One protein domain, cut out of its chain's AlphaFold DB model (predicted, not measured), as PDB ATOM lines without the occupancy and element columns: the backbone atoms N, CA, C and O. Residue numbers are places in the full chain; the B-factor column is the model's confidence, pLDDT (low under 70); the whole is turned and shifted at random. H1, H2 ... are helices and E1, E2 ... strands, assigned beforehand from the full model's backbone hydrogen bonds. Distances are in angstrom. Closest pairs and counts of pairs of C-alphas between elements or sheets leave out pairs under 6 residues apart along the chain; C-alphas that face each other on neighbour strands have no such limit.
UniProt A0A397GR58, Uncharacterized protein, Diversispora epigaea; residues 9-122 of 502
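AT A GLANCE: This is residues 9 to 122 of the 502 residues of an uncharacterized protein of Diversispora epigaea (UniProt A0A397GR58). A strongly twisted sheet of four strands has helices H1 and H2 over one face, H5 beside it near E3 and E6, and the short H3 and H4 near one end. A small hairpin, E1 and E2, is set off from these parts and joined to E3 by a long link. The printed part has 114 residues, with named elements in the order E1, E2, E3, H1, E4, E5, H2, H3, H4, E6, H5; the larger sheet runs E4, E5, E3, E6, antiparallel throughout. The class is mixed, helices and strands; the whole is compact, with a radius of gyration of the C-alphas of 13.5 A and spans of 36 by 34 by 23 A.

IN THESE COORDINATES: E1 is residues 9 to 11, from C-alpha 9 at (167.411, 263.096, 243.292), and E2 is residues 14 to 17. E3, residues 31 to 37, is 19.1 A long; H1, residues 46 to 53, is 10.5 A. E4, residues 63 to 68, is 16.6 A long and E5, residues 75 to 81, is 19.2 A. H2, residues 86 to 95, is 14.5 A long. H3 is residues 97 to 101, H4 106 to 109 and E6 110 to 112. H5, residues 115 to 121, is 10.3 A long and ends with C-alpha 121 at (166.838, 273.417, 235.981).

HOW THE PARTS SIT: E1 and E2 form an antiparallel hairpin, with N 9 and O 16 2.8 A apart; E1 is apart from E6, but only just, at 8.4 A between closest C-alphas. In the larger sheet, strongly twisted but only just, with C-alphas up to 4.3 A off its best plane, N 33 and O 79 of E3 and E5 are 2.8 A apart. The hairpin E4 and E5 has N 66 and O 78 at 3.0 A, and edge strand E6 has N 111 at 2.9 A from O 36 of E3. E3, H1 and E4 make a split strand-helix-strand unit, two strands running the same way with E5 between them, its crossover right-handed. H1 and H2 lie on the same face, making two layers, helices on one face of a sheet. H1 is over E4 at a height over the sheet of 8.7 A, slantwise to the strands at 52 degrees on the local plane; H2, at 9.3 A, is over none of the strands, but only just: 2 of its C-alphas fall on E5 and 2 on E3. H5 is at the sheet's level and touches H2, C-alphas of Glu 87 and Cys 120 5.4 A apart, at a steep tilt of 40 degrees, the same way. H3 touches H1, C-alphas of Ala 52 and Gly 98 4.6 A apart, and touches H4 only at the corner, C-alphas of Ser 100 and Gly 106 3.9 A apart; H4 only grazes the sheet. In H1, H2 and H5 every O i to N i+4 pair is within hydrogen-bond range; H3 has 0 of 1, with 2 of 2 O i to N i+3 pairs, and H4 is too short for an O i to N i+4 pair.

THE WHOLE: The C-alphas farthest apart, of Gly 13 and Asn 57, are 39.9 A apart. The printed part has no cut, and the link from E2 to E3, 13 residues, is long. Mean pLDDT of the printed part is 79.4; residues 9 to 15, 21 to 30, 56 to 57 and 122 are under 70.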
ATOM      1  N   ILE A   9     166.176 262.906 244.066       66.25
ATOM      2  CA  ILE A   9     167.411 263.096 243.292       66.25
ATOM      3  C   ILE A   9     168.555 262.309 243.924       66.25
ATOM      4  O   ILE A   9     168.782 262.378 245.133       66.25
ATOM      5  N   VAL A  10     169.315 261.589 243.096       61.69
ATOM      6  CA  VAL A  10     170.539 260.897 243.515       61.69
ATOM      7  C   VAL A  10     171.748 261.711 243.088       61.69
ATOM      8  O   VAL A  10     171.943 261.978 241.906       61.69
ATOM      9  N   SER A  11     172.581 262.099 244.049       61.06
ATOM     10  CA  SER A  11     173.813 262.828 243.760       61.06
ATOM     11  C   SER A  11     174.878 262.530 244.815       61.06
ATOM     12  O   SER A  11     174.610 262.641 246.016       61.06
ATOM     13  N   ASN A  12     176.078 262.147 244.365       56.47
ATOM     14  CA  ASN A  12     177.217 261.689 245.177       56.47
ATOM     15  C   ASN A  12     176.870 260.536 246.136       56.47
ATOM     16  O   ASN A  12     177.221 260.550 247.315       56.47
ATOM     17  N   GLY A  13     176.128 259.540 245.637       44.28
ATOM     18  CA  GLY A  13     175.748 258.347 246.406       44.28
ATOM     19  C   GLY A  13     174.735 258.597 247.530       44.28
ATOM     20  O   GLY A  13     174.510 257.709 248.350       44.28
ATOM     21  N   ARG A  14     174.122 259.788 247.586       51.84
ATOM     22  CA  ARG A  14     173.042 260.131 248.521       51.84
ATOM     23  C   ARG A  14     171.744 260.398 247.769       51.84
ATOM     24  O   ARG A  14     171.768 261.000 246.696       51.84
ATOM     25  N   ILE A  15     170.636 259.958 248.360       62.38
ATOM     26  CA  ILE A  15     169.274 260.183 247.869       62.38
ATOM     27  C   ILE A  15     168.694 261.371 248.630       62.38
ATOM     28  O   ILE A  15     168.724 261.389 249.859       62.38
ATOM     29  N   TRP A  16     168.161 262.338 247.895       70.25
ATOM     30  CA  TRP A  16     167.481 263.505 248.433       70.25
ATOM     31  C   TRP A  16     166.015 263.442 248.034       70.25
ATOM     32  O   TRP A  16     165.717 263.296 246.850       70.25
ATOM     33  N   ALA A  17     165.110 263.515 249.008       70.69
ATOM     34  CA  ALA A  17     163.684 263.610 248.727       70.69
ATOM     35  C   ALA A  17     163.382 264.959 248.064       70.69
ATOM     36  O   ALA A  17     163.902 265.990 248.492       70.69
ATOM     37  N   VAL A  18     162.554 264.943 247.022       78.06
ATOM     38  CA  VAL A  18     162.055 266.159 246.379       78.06
ATOM     39  C   VAL A  18     160.706 266.493 246.992       78.06
ATOM     40  O   VAL A  18     159.778 265.684 246.968       78.06
ATOM     41  N   GLN A  19     160.594 267.696 247.540       78.06
ATOM     42  CA  GLN A  19     159.341 268.200 248.065       78.06
ATOM     43  C   GLN A  19     158.400 268.552 246.911       78.06
ATOM     44  O   GLN A  19     158.754 269.300 245.994       78.06
ATOM     45  N   GLN A  20     157.177 268.025 246.961       71.50
ATOM     46  CA  GLN A  20     156.152 268.388 245.995       71.50
ATOM     47  C   GLN A  20     155.693 269.827 246.255       71.50
ATOM     48  O   GLN A  20     155.114 270.140 247.294       71.50
ATOM     49  N   ASN A  21     155.963 270.694 245.290       68.62
ATOM     50  CA  ASN A  21     155.626 272.110 245.308       68.62
ATOM     51  C   ASN A  21     154.428 272.318 244.371       68.62
ATOM     52  O   ASN A  21     154.573 272.634 243.188       68.62
ATOM     53  N   ASN A  22     153.226 272.009 244.869       58.25
ATOM     54  CA  ASN A  22     151.995 272.144 244.091       58.25
ATOM     55  C   ASN A  22     151.584 273.620 244.039       58.25
ATOM     56  O   ASN A  22     151.082 274.164 245.015       58.25
ATOM     57  N   GLN A  23     151.712 274.251 242.868       55.31
ATOM     58  CA  GLN A  23     151.240 275.624 242.613       55.31
ATOM     59  C   GLN A  23     149.705 275.793 242.699       55.31
ATOM     60  O   GLN A  23     149.194 276.880 242.441       55.31
ATOM     61  N   ALA A  24     148.955 274.731 243.003       46.94
ATOM     62  CA  ALA A  24     147.503 274.698 242.852       46.94
ATOM     63  C   ALA A  24     146.713 275.245 244.054       46.94
ATOM     64  O   ALA A  24     145.515 275.477 243.911       46.94
ATOM     65  N   GLU A  25     147.330 275.486 245.214       41.97
ATOM     66  CA  GLU A  25     146.580 275.871 246.414       41.97
ATOM     67  C   GLU A  25     147.146 277.133 247.074       41.97
ATOM     68  O   GLU A  25     148.164 277.127 247.762       41.97
ATOM     69  N   SER A  26     146.392 278.216 246.885       40.34
ATOM     70  CA  SER A  26     146.501 279.550 247.481       40.34
ATOM     71  C   SER A  26     147.300 280.589 246.685       40.34
ATOM     72  O   SER A  26     148.511 280.546 246.517       40.34
ATOM     73  N   THR A  27     146.574 281.623 246.269       45.97
ATOM     74  CA  THR A  27     147.061 282.919 245.779       45.97
ATOM     75  C   THR A  27     147.770 283.751 246.862       45.97
ATOM     76  O   THR A  27     148.068 284.921 246.638       45.97
ATOM     77  N   THR A  28     148.017 283.175 248.042       49.78
ATOM     78  CA  THR A  28     148.466 283.875 249.252       49.78
ATOM     79  C   THR A  28     149.669 283.235 249.946       49.78
ATOM     80  O   THR A  28     150.229 283.875 250.835       49.78
ATOM     81  N   SER A  29     150.111 282.028 249.566       51.03
ATOM     82  CA  SER A  29     151.361 281.464 250.088       51.03
ATOM     83  C   SER A  29     152.566 281.929 249.251       51.03
ATOM     84  O   SER A  29     152.487 281.986 248.019       51.03
ATOM     85  N   PRO A  30     153.688 282.322 249.884       59.12
ATOM     86  CA  PRO A  30     154.887 282.701 249.149       59.12
ATOM     87  C   PRO A  30     155.422 281.492 248.370       59.12
ATOM     88  O   PRO A  30     155.543 280.392 248.915       59.12
ATOM     89  N   LYS A  31     155.762 281.700 247.093       76.75
ATOM     90  CA  LYS A  31     156.426 280.681 246.271       76.75
ATOM     91  C   LYS A  31     157.777 280.388 246.909       76.75
ATOM     92  O   LYS A  31     158.476 281.328 247.266       76.75
ATOM     93  N   CYS A  32     158.151 279.125 247.061       86.69
ATOM     94  CA  CYS A  32     159.439 278.773 247.654       86.69
ATOM     95  C   CYS A  32     160.242 277.857 246.738       86.69
ATOM     96  O   CYS A  32     159.661 276.962 246.136       86.69
ATOM     97  N   ALA A  33     161.550 278.090 246.661       88.38
ATOM     98  CA  ALA A  33     162.522 277.234 245.994       88.38
ATOM     99  C   ALA A  33     163.475 276.653 247.043       88.38
ATOM    100  O   ALA A  33     163.979 277.388 247.898       88.38
ATOM    101  N   LEU A  34     163.711 275.344 246.987       90.25
ATOM    102  CA  LEU A  34     164.522 274.616 247.956       90.25
ATOM    103  C   LEU A  34     165.780 274.068 247.283       90.25
ATOM    104  O   LEU A  34     165.703 273.438 246.229       90.25
ATOM    105  N   PHE A  35     166.936 274.264 247.913       92.06
ATOM    106  CA  PHE A  35     168.222 273.787 247.415       92.06
ATOM    107  C   PHE A  35     169.051 273.142 248.524       92.06
ATOM    108  O   PHE A  35     169.063 273.618 249.655       92.06
ATOM    109  N   ARG A  36     169.832 272.112 248.188       91.69
ATOM    110  CA  ARG A  36     171.004 271.708 248.976       91.69
ATOM    111  C   ARG A  36     172.245 272.302 248.328       91.69
ATOM    112  O   ARG A  36     172.640 271.865 247.248       91.69
ATOM    113  N   LEU A  37     172.867 273.260 249.003       89.94
ATOM    114  CA  LEU A  37     174.150 273.834 248.610       89.94
ATOM    115  C   LEU A  37     175.272 272.919 249.087       89.94
ATOM    116  O   LEU A  37     175.261 272.458 250.230       89.94
ATOM    117  N   ARG A  38     176.244 272.672 248.217       88.12
ATOM    118  CA  ARG A  38     177.423 271.842 248.494       88.12
ATOM    119  C   ARG A  38     178.703 272.654 248.343       88.12
ATOM    120  O   ARG A  38     178.672 273.770 247.833       88.12
ATOM    121  N   ASN A  39     179.821 272.074 248.784       86.25
ATOM    122  CA  ASN A  39     181.158 272.648 248.632       86.25
ATOM    123  C   ASN A  39     181.216 274.116 249.090       86.25
ATOM    124  O   ASN A  39     181.716 274.984 248.376       86.25
ATOM    125  N   LEU A  40     180.644 274.410 250.261       89.31
ATOM    126  CA  LEU A  40     180.608 275.770 250.790       89.31
ATOM    127  C   LEU A  40     182.027 276.279 251.077       89.31
ATOM    128  O   LEU A  40     182.855 275.558 251.634       89.31
ATOM    129  N   LYS A  41     182.302 277.540 250.726       88.50
ATOM    130  CA  LYS A  41     183.598 278.198 250.994       88.50
ATOM    131  C   LYS A  41     183.753 278.649 252.451       88.50
ATOM    132  O   LYS A  41     184.858 278.980 252.874       88.50
ATOM    133  N   GLY A  42     182.662 278.671 253.209       86.50
ATOM    134  CA  GLY A  42     182.641 279.081 254.606       86.50
ATOM    135  C   GLY A  42     181.258 278.921 255.240       86.50
ATOM    136  O   GLY A  42     180.360 278.340 254.622       86.50
ATOM    137  N   PRO A  43     181.084 279.418 256.476       87.00
ATOM    138  CA  PRO A  43     179.785 279.484 257.132       87.00
ATOM    139  C   PRO A  43     178.780 280.259 256.287       87.00
ATOM    140  O   PRO A  43     179.126 281.266 255.669       87.00
ATOM    141  N   ILE A  44     177.537 279.788 256.279       87.88
ATOM    142  CA  ILE A  44     176.435 280.429 255.571       87.88
ATOM    143  C   ILE A  44     175.253 280.596 256.522       87.88
ATOM    144  O   ILE A  44     174.907 279.675 257.257       87.88
ATOM    145  N   ASP A  45     174.660 281.783 256.498       87.25
ATOM    146  CA  ASP A  45     173.451 282.163 257.225       87.25
ATOM    147  C   ASP A  45     172.526 282.971 256.298       87.25
ATOM    148  O   ASP A  45     172.876 283.277 255.150       87.25
ATOM    149  N   GLU A  46     171.330 283.316 256.775       87.75
ATOM    150  CA  GLU A  46     170.321 284.046 255.997       87.75
ATOM    151  C   GLU A  46     170.853 285.404 255.524       87.75
ATOM    152  O   GLU A  46     170.571 285.865 254.414       87.75
ATOM    153  N   VAL A  47     171.675 286.045 256.358       85.44
ATOM    154  CA  VAL A  47     172.267 287.350 256.074       85.44
ATOM    155  C   VAL A  47     173.262 287.231 254.924       85.44
ATOM    156  O   VAL A  47     173.151 287.973 253.948       85.44
ATOM    157  N   SER A  48     174.201 286.296 254.995       85.50
ATOM    158  CA  SER A  48     175.222 286.050 253.972       85.50
ATOM    159  C   SER A  48     174.588 285.637 252.648       85.50
ATOM    160  O   SER A  48     174.960 286.152 251.592       85.50
ATOM    161  N   LEU A  49     173.572 284.776 252.709       86.44
ATOM    162  CA  LEU A  49     172.808 284.337 251.550       86.44
ATOM    163  C   LEU A  49     172.060 285.505 250.886       86.44
ATOM    164  O   LEU A  49     172.140 285.674 249.671       86.44
ATOM    165  N   SER A  50     171.398 286.361 251.673       87.19
ATOM    166  CA  SER A  50     170.682 287.528 251.143       87.19
ATOM    167  C   SER A  50     171.621 288.502 250.424       87.19
ATOM    168  O   SER A  50     171.309 288.957 249.327       87.19
ATOM    169  N   HIS A  51     172.803 288.780 250.986       83.44
ATOM    170  CA  HIS A  51     173.798 289.651 250.352       83.44
ATOM    171  C   HIS A  51     174.388 289.035 249.080       83.44
ATOM    172  O   HIS A  51     174.757 289.758 248.158       83.44
ATOM    173  N   ALA A  52     174.489 287.708 249.031       81.62
ATOM    174  CA  ALA A  52     175.059 286.986 247.904       81.62
ATOM    175  C   ALA A  52     174.076 286.752 246.749       81.62
ATOM    176  O   ALA A  52     174.523 286.332 245.684       81.62
ATOM    177  N   ILE A  53     172.774 286.994 246.937       82.00
ATOM    178  CA  ILE A  53     171.731 286.724 245.931       82.00
ATOM    179  C   ILE A  53     170.971 287.987 245.522       82.00
ATOM    180  O   ILE A  53     170.595 288.117 244.353       82.00
ATOM    181  N   LEU A  54     170.710 288.905 246.458       82.50
ATOM    182  CA  LEU A  54     169.941 290.117 246.182       82.50
ATOM    183  C   LEU A  54     170.774 291.145 245.405       82.50
ATOM    184  O   LEU A  54     171.944 291.393 245.691       82.50
ATOM    185  N   LEU A  55     170.138 291.761 244.415       70.69
ATOM    186  CA  LEU A  55     170.651 292.891 243.660       70.69
ATOM    187  C   LEU A  55     170.389 294.177 244.458       70.69
ATOM    188  O   LEU A  55     169.435 294.228 245.233       70.69
ATOM    189  N   PRO A  56     171.146 295.259 244.205       68.81
ATOM    190  CA  PRO A  56     170.952 296.542 244.892       68.81
ATOM    191  C   PRO A  56     169.531 297.124 244.801       68.81
ATOM    192  O   PRO A  56     169.152 297.927 245.646       68.81
ATOM    193  N   ASN A  57     168.756 296.727 243.785       68.38
ATOM    194  CA  ASN A  57     167.399 297.218 243.541       68.38
ATOM    195  C   ASN A  57     166.297 296.277 244.059       68.38
ATOM    196  O   ASN A  57     165.120 296.602 243.909       68.38
ATOM    197  N   ASP A  58     166.636 295.119 244.636       75.19
ATOM    198  CA  ASP A  58     165.615 294.251 245.219       75.19
ATOM    199  C   ASP A  58     165.198 294.744 246.595       75.19
ATOM    200  O   ASP A  58     166.018 295.043 247.464       75.19
ATOM    201  N   ILE A  59     163.892 294.734 246.827       76.38
ATOM    202  CA  ILE A  59     163.341 294.969 248.152       76.38
ATOM    203  C   ILE A  59     163.483 293.660 248.934       76.38
ATOM    204  O   ILE A  59     162.909 292.645 248.539       76.38
ATOM    205  N   ARG A  60     164.227 293.677 250.051       76.62
ATOM    206  CA  ARG A  60     164.384 292.503 250.937       76.62
ATOM    207  C   ARG A  60     163.042 291.882 251.327       76.62
ATOM    208  O   ARG A  60     162.957 290.679 251.449       76.62
ATOM    209  N   GLU A  61     161.978 292.667 251.443       78.25
ATOM    210  CA  GLU A  61     160.624 292.196 251.783       78.25
ATOM    211  C   GLU A  61     159.988 291.258 250.735       78.25
ATOM    212  O   GLU A  61     158.986 290.588 251.028       78.25
ATOM    213  N   ASN A  62     160.552 291.202 249.522       83.00
ATOM    214  CA  ASN A  62     160.115 290.314 248.444       83.00
ATOM    215  C   ASN A  62     160.741 288.921 248.527       83.00
ATOM    216  O   ASN A  62     160.256 288.026 247.832       83.00
ATOM    217  N   PHE A  63     161.778 288.751 249.353       86.75
ATOM    218  CA  PHE A  63     162.517 287.509 249.513       86.75
ATOM    219  C   PHE A  63     162.695 287.168 250.989       86.75
ATOM    220  O   PHE A  63     163.161 287.986 251.772       86.75
ATOM    221  N   ASP A  64     162.375 285.940 251.357       87.94
ATOM    222  CA  ASP A  64     162.676 285.408 252.679       87.94
ATOM    223  C   ASP A  64     163.606 284.205 252.540       87.94
ATOM    224  O   ASP A  64     163.482 283.409 251.604       87.94
ATOM    225  N   PHE A  65     164.580 284.122 253.435       90.69
ATOM    226  CA  PHE A  65     165.692 283.189 253.350       90.69
ATOM    227  C   PHE A  65     165.743 282.371 254.629       90.69
ATOM    228  O   PHE A  65     165.749 282.933 255.717       90.69
ATOM    229  N   GLU A  66     165.833 281.056 254.490       91.75
ATOM    230  CA  GLU A  66     165.977 280.136 255.614       91.75
ATOM    231  C   GLU A  66     167.141 279.189 255.322       91.75
ATOM    232  O   GLU A  66     167.204 278.585 254.242       91.75
ATOM    233  N   VAL A  67     168.071 279.070 256.273       91.56
ATOM    234  CA  VAL A  67     169.215 278.159 256.185       91.56
ATOM    235  C   VAL A  67     169.088 277.093 257.267       91.56
ATOM    236  O   VAL A  67     168.974 277.382 258.453       91.56
ATOM    237  N   SER A  68     169.126 275.829 256.862       90.12
ATOM    238  CA  SER A  68     168.984 274.676 257.750       90.12
ATOM    239  C   SER A  68     170.008 273.590 257.420       90.12
ATOM    240  O   SER A  68     170.688 273.626 256.393       90.12
ATOM    241  N   GLU A  69     170.144 272.611 258.319       85.62
ATOM    242  CA  GLU A  69     170.965 271.408 258.104       85.62
ATOM    243  C   GLU A  69     172.428 271.698 257.703       85.62
ATOM    244  O   GLU A  69     173.011 270.986 256.873       85.62
ATOM    245  N   TYR A  70     173.021 272.757 258.262       88.50
ATOM    246  CA  TYR A  70     174.419 273.099 258.017       88.50
ATOM    247  C   TYR A  70     175.353 272.077 258.677       88.50
ATOM    248  O   TYR A  70     175.294 271.862 259.888       88.50
ATOM    249  N   ASP A  71     176.225 271.454 257.881       82.31
ATOM    250  CA  ASP A  71     177.169 270.418 258.338       82.31
ATOM    251  C   ASP A  71     178.646 270.852 258.277       82.31
ATOM    252  O   ASP A  71     179.549 270.029 258.428       82.31
ATOM    253  N   GLY A  72     178.902 272.142 258.045       82.94
ATOM    254  CA  GLY A  72     180.242 272.690 257.816       82.94
ATOM    255  C   GLY A  72     180.605 272.813 256.333       82.94
ATOM    256  O   GLY A  72     181.304 273.748 255.954       82.94
ATOM    257  N   THR A  73     180.095 271.914 255.487       85.00
ATOM    258  CA  THR A  73     180.460 271.812 254.058       85.00
ATOM    259  C   THR A  73     179.275 271.959 253.105       85.00
ATOM    260  O   THR A  73     179.458 272.230 251.917       85.00
ATOM    261  N   ALA A  74     178.061 271.798 253.621       87.44
ATOM    262  CA  ALA A  74     176.809 271.894 252.895       87.44
ATOM    263  C   ALA A  74     175.696 272.443 253.802       87.44
ATOM    264  O   ALA A  74     175.745 272.289 255.024       87.44
ATOM    265  N   ALA A  75     174.685 273.064 253.194       91.06
ATOM    266  CA  ALA A  75     173.504 273.600 253.872       91.06
ATOM    267  C   ALA A  75     172.262 273.432 252.996       91.06
ATOM    268  O   ALA A  75     172.354 273.449 251.766       91.06
ATOM    269  N   THR A  76     171.103 273.286 253.623       91.62
ATOM    270  CA  THR A  76     169.808 273.312 252.947       91.62
ATOM    271  C   THR A  76     169.271 274.735 253.022       91.62
ATOM    272  O   THR A  76     169.200 275.325 254.095       91.62
ATOM    273  N   VAL A  77     168.934 275.305 251.873       92.75
ATOM    274  CA  VAL A  77     168.505 276.691 251.729       92.75
ATOM    275  C   VAL A  77     167.120 276.723 251.118       92.75
ATOM    276  O   VAL A  77     166.889 276.139 250.059       92.75
ATOM    277  N   LYS A  78     166.218 277.462 251.756       92.00
ATOM    278  CA  LYS A  78     164.900 277.777 251.218       92.00
ATOM    279  C   LYS A  78     164.826 279.265 250.904       92.00
ATOM    280  O   LYS A  78     165.116 280.103 251.752       92.00
ATOM    281  N   ILE A  79     164.434 279.575 249.674       91.12
ATOM    282  CA  ILE A  79     164.230 280.936 249.183       91.12
ATOM    283  C   ILE A  79     162.742 281.099 248.916       91.12
ATOM    284  O   ILE A  79     162.216 280.516 247.970       91.12
ATOM    285  N   SER A  80     162.063 281.887 249.738       89.38
ATOM    286  CA  SER A  80     160.661 282.250 249.541       89.38
ATOM    287  C   SER A  80     160.578 283.591 248.816       89.38
ATOM    288  O   SER A  80     161.330 284.506 249.129       89.38
ATOM    289  N   PHE A  81     159.685 283.729 247.838       87.00
ATOM    290  CA  PHE A  81     159.570 284.907 246.982       87.00
ATOM    291  C   PHE A  81     158.116 285.197 246.593       87.00
ATOM    292  O   PHE A  81     157.290 284.292 246.454       87.00
ATOM    293  N   LYS A  82     157.795 286.485 246.418       81.44
ATOM    294  CA  LYS A  82     156.425 286.958 246.132       81.44
ATOM    295  C   LYS A  82     156.196 287.218 244.641       81.44
ATOM    296  O   LYS A  82     155.448 286.495 243.984       81.44
ATOM    297  N   ASP A  83     156.929 288.179 244.080       77.88
ATOM    298  CA  ASP A  83     156.664 288.734 242.741       77.88
ATOM    299  C   ASP A  83     157.576 288.165 241.642       77.88
ATOM    300  O   ASP A  83     157.830 288.797 240.621       77.88
ATOM    301  N   THR A  84     158.122 286.964 241.843       78.25
ATOM    302  CA  THR A  84     159.037 286.309 240.891       78.25
ATOM    303  C   THR A  84     158.510 284.920 240.506       78.25
ATOM    304  O   THR A  84     157.789 284.278 241.272       78.25
ATOM    305  N   SER A  85     158.782 284.450 239.283       82.38
ATOM    306  CA  SER A  85     158.512 283.057 238.891       82.38
ATOM    307  C   SER A  85     159.687 282.156 239.284       82.38
ATOM    308  O   SER A  85     160.814 282.630 239.399       82.38
ATOM    309  N   HIS A  86     159.444 280.855 239.462       84.88
ATOM    310  CA  HIS A  86     160.525 279.891 239.715       84.88
ATOM    311  C   HIS A  86     161.595 279.930 238.620       84.88
ATOM    312  O   HIS A  86     162.780 279.987 238.920       84.88
ATOM    313  N   GLU A  87     161.170 279.972 237.356       83.81
ATOM    314  CA  GLU A  87     162.073 280.043 236.207       83.81
ATOM    315  C   GLU A  87     162.943 281.301 236.246       83.81
ATOM    316  O   GLU A  87     164.160 281.210 236.116       83.81
ATOM    317  N   HIS A  88     162.341 282.464 236.517       83.56
ATOM    318  CA  HIS A  88     163.080 283.720 236.604       83.56
ATOM    319  C   HIS A  88     164.040 283.735 237.800       83.56
ATOM    320  O   HIS A  88     165.157 284.232 237.677       83.56
ATOM    321  N   LEU A  89     163.650 283.155 238.944       87.50
ATOM    322  CA  LEU A  89     164.547 282.993 240.089       87.50
ATOM    323  C   LEU A  89     165.740 282.095 239.735       87.50
ATOM    324  O   LEU A  89     166.878 282.487 239.959       87.50
ATOM    325  N   VAL A  90     165.496 280.914 239.166       86.50
ATOM    326  CA  VAL A  90     166.549 279.949 238.807       86.50
ATOM    327  C   VAL A  90     167.494 280.529 237.758       86.50
ATOM    328  O   VAL A  90     168.708 280.446 237.915       86.50
ATOM    329  N   GLN A  91     166.955 281.164 236.716       85.06
ATOM    330  CA  GLN A  91     167.753 281.815 235.679       85.06
ATOM    331  C   GLN A  91     168.588 282.963 236.249       85.06
ATOM    332  O   GLN A  91     169.727 283.173 235.848       85.06
ATOM    333  N   ARG A  92     168.040 283.700 237.213       83.94
ATOM    334  CA  ARG A  92     168.776 284.741 237.918       83.94
ATOM    335  C   ARG A  92     169.903 284.155 238.770       83.94
ATOM    336  O   ARG A  92     171.009 284.682 238.734       83.94
ATOM    337  N   LEU A  93     169.645 283.084 239.519       86.81
ATOM    338  CA  LEU A  93     170.671 282.413 240.316       86.81
ATOM    339  C   LEU A  93     171.777 281.819 239.424       86.81
ATOM    340  O   LEU A  93     172.949 281.877 239.774       86.81
ATOM    341  N   SER A  94     171.461 281.318 238.231       83.94
ATOM    342  CA  SER A  94     172.490 280.750 237.352       83.94
ATOM    343  C   SER A  94     173.470 281.782 236.786       83.94
ATOM    344  O   SER A  94     174.606 281.429 236.475       83.94
ATOM    345  N   ILE A  95     173.062 283.050 236.683       81.25
ATOM    346  CA  ILE A  95     173.894 284.136 236.141       81.25
ATOM    347  C   ILE A  95     174.489 285.051 237.218       81.25
ATOM    348  O   ILE A  95     175.352 285.872 236.900       81.25
ATOM    349  N   PHE A  96     174.027 284.975 238.472       82.38
ATOM    350  CA  PHE A  96     174.411 285.955 239.485       82.38
ATOM    351  C   PHE A  96     175.824 285.689 240.036       82.38
ATOM    352  O   PHE A  96     176.071 284.639 240.637       82.38
ATOM    353  N   PRO A  97     176.761 286.646 239.916       78.50
ATOM    354  CA  PRO A  97     178.163 286.414 240.260       78.50
ATOM    355  C   PRO A  97     178.388 286.210 241.763       78.50
ATOM    356  O   PRO A  97     179.308 285.487 242.146       78.50
ATOM    357  N   GLY A  98     177.537 286.789 242.620       81.88
ATOM    358  CA  GLY A  98     177.642 286.665 244.078       81.88
ATOM    359  C   GLY A  98     177.528 285.227 244.590       81.88
ATOM    360  O   GLY A  98     178.089 284.904 245.634       81.88
ATOM    361  N   ILE A  99     176.908 284.331 243.820       83.94
ATOM    362  CA  ILE A  99     176.749 282.916 244.186       83.94
ATOM    363  C   ILE A  99     178.086 282.175 244.190       83.94
ATOM    364  O   ILE A  99     178.292 281.278 245.005       83.94
ATOM    365  N   SER A 100     179.040 282.602 243.358       84.56
ATOM    366  CA  SER A 100     180.402 282.055 243.373       84.56
ATOM    367  C   SER A 100     181.162 282.353 244.673       84.56
ATOM    368  O   SER A 100     182.175 281.709 244.944       84.56
ATOM    369  N   ASN A 101     180.683 283.280 245.510       85.69
ATOM    370  CA  ASN A 101     181.265 283.533 246.829       85.69
ATOM    371  C   ASN A 101     180.800 282.515 247.881       85.69
ATOM    372  O   ASN A 101     181.475 282.351 248.894       85.69
ATOM    373  N   LEU A 102     179.677 281.828 247.647       86.69
ATOM    374  CA  LEU A 102     179.085 280.896 248.609       86.69
ATOM    375  C   LEU A 102     179.657 279.481 248.479       86.69
ATOM    376  O   LEU A 102     179.917 278.825 249.487       86.69
ATOM    377  N   SER A 103     179.890 279.018 247.251       87.38
ATOM    378  CA  SER A 103     180.335 277.652 246.960       87.38
ATOM    379  C   SER A 103     181.498 277.620 245.967       87.38
ATOM    380  O   SER A 103     181.744 278.587 245.238       87.38
ATOM    381  N   VAL A 104     182.266 276.527 245.970       84.94
ATOM    382  CA  VAL A 104     183.471 276.345 245.138       84.94
ATOM    383  C   VAL A 104     183.163 276.536 243.650       84.94
ATOM    384  O   VAL A 104     183.857 277.315 242.997       84.94
ATOM    385  N   ASN A 105     182.086 275.923 243.161       81.50
ATOM    386  CA  ASN A 105     181.664 275.917 241.761       81.50
ATOM    387  C   ASN A 105     180.455 276.835 241.492       81.50
ATOM    388  O   ASN A 105     179.803 276.733 240.452       81.50
ATOM    389  N   GLY A 106     180.114 277.737 242.420       86.88
ATOM    390  CA  GLY A 106     178.964 278.632 242.282       86.88
ATOM    391  C   GLY A 106     177.642 277.871 242.133       86.88
ATOM    392  O   GLY A 106     177.392 276.903 242.852       86.88
ATOM    393  N   PHE A 107     176.783 278.296 241.199       86.94
ATOM    394  CA  PHE A 107     175.431 277.737 241.050       86.94
ATOM    395  C   PHE A 107     175.417 276.239 240.692       86.94
ATOM    396  O   PHE A 107     174.423 275.561 240.929       86.94
ATOM    397  N   TYR A 108     176.525 275.683 240.193       82.56
ATOM    398  CA  TYR A 108     176.640 274.246 239.932       82.56
ATOM    399  C   TYR A 108     176.577 273.381 241.197       82.56
ATOM    400  O   TYR A 108     176.161 272.227 241.122       82.56
ATOM    401  N   ASP A 109     176.931 273.923 242.365       83.25
ATOM    402  CA  ASP A 109     176.860 273.189 243.635       83.25
ATOM    403  C   ASP A 109     175.445 273.171 244.254       83.25
ATOM    404  O   ASP A 109     175.264 272.696 245.380       83.25
ATOM    405  N   TRP A 110     174.442 273.713 243.554       89.38
ATOM    406  CA  TRP A 110     173.089 273.905 244.067       89.38
ATOM    407  C   TRP A 110     172.174 272.800 243.553       89.38
ATOM    408  O   TRP A 110     171.732 272.804 242.406       89.38
ATOM    409  N   LEU A 111     171.877 271.837 244.421       88.00
ATOM    410  CA  LEU A 111     170.994 270.724 244.098       88.00
ATOM    411  C   LEU A 111     169.532 271.111 244.378       88.00
ATOM    412  O   LEU A 111     169.219 271.352 245.545       88.00
ATOM    413  N   PRO A 112     168.628 271.141 243.384       89.19
ATOM    414  CA  PRO A 112     167.226 271.489 243.617       89.19
ATOM    415  C   PRO A 112     166.511 270.394 244.417       89.19
ATOM    416  O   PRO A 112     166.644 269.216 244.111       89.19
ATOM    417  N   LEU A 113     165.744 270.765 245.438       86.25
ATOM    418  CA  LEU A 113     165.032 269.841 246.329       86.25
ATOM    419  C   LEU A 113     163.506 269.995 246.278       86.25
ATOM    420  O   LEU A 113     162.807 269.351 247.054       86.25
ATOM    421  N   ASP A 114     162.967 270.805 245.368       85.50
ATOM    422  CA  ASP A 114     161.523 270.916 245.141       85.50
ATOM    423  C   ASP A 114     161.142 270.687 243.673       85.50
ATOM    424  O   ASP A 114     161.911 270.959 242.747       85.50
ATOM    425  N   SER A 115     159.932 270.170 243.454       77.44
ATOM    426  CA  SER A 115     159.499 269.704 242.136       77.44
ATOM    427  C   SER A 115     159.470 270.798 241.067       77.44
ATOM    428  O   SER A 115     159.660 270.492 239.891       77.44
ATOM    429  N   THR A 116     159.224 272.057 241.444       81.81
ATOM    430  CA  THR A 116     159.136 273.172 240.491       81.81
ATOM    431  C   THR A 116     160.528 273.651 240.091       81.81
ATOM    432  O   THR A 116     160.797 273.812 238.903       81.81
ATOM    433  N   THR A 117     161.448 273.794 241.047       84.06
ATOM    434  CA  THR A 117     162.844 274.159 240.762       84.06
ATOM    435  C   THR A 117     163.550 273.097 239.919       84.06
ATOM    436  O   THR A 117     164.265 273.440 238.976       84.06
ATOM    437  N   VAL A 118     163.297 271.806 240.178       78.62
ATOM    438  CA  VAL A 118     163.833 270.705 239.354       78.62
ATOM    439  C   VAL A 118     163.400 270.839 237.895       78.62
ATOM    440  O   VAL A 118     164.228 270.701 236.997       78.62
ATOM    441  N   GLN A 119     162.124 271.141 237.642       75.94
ATOM    442  CA  GLN A 119     161.605 271.320 236.282       75.94
ATOM    443  C   GLN A 119     162.236 272.522 235.566       75.94
ATOM    444  O   GLN A 119     162.465 272.452 234.361       75.94
ATOM    445  N   CYS A 120     162.545 273.600 236.293       78.00
ATOM    446  CA  CYS A 120     163.226 274.769 235.732       78.00
ATOM    447  C   CYS A 120     164.696 274.486 235.383       78.00
ATOM    448  O   CYS A 120     165.169 274.936 234.344       78.00
ATOM    449  N   MET A 121     165.424 273.746 236.226       74.88
ATOM    450  CA  MET A 121     166.838 273.417 235.981       74.88
ATOM    451  C   MET A 121     167.023 272.286 234.961       74.88
ATOM    452  O   MET A 121     168.032 272.238 234.255       74.88
ATOM    453  N   HIS A 122     166.052 271.380 234.872       68.88
ATOM    454  CA  HIS A 122     166.079 270.214 233.993       68.88
ATOM    455  C   HIS A 122     164.770 270.117 233.198       68.88
ATOM    456  O   HIS A 122     163.949 269.229 233.454       68.88
TER     457      HIS A 122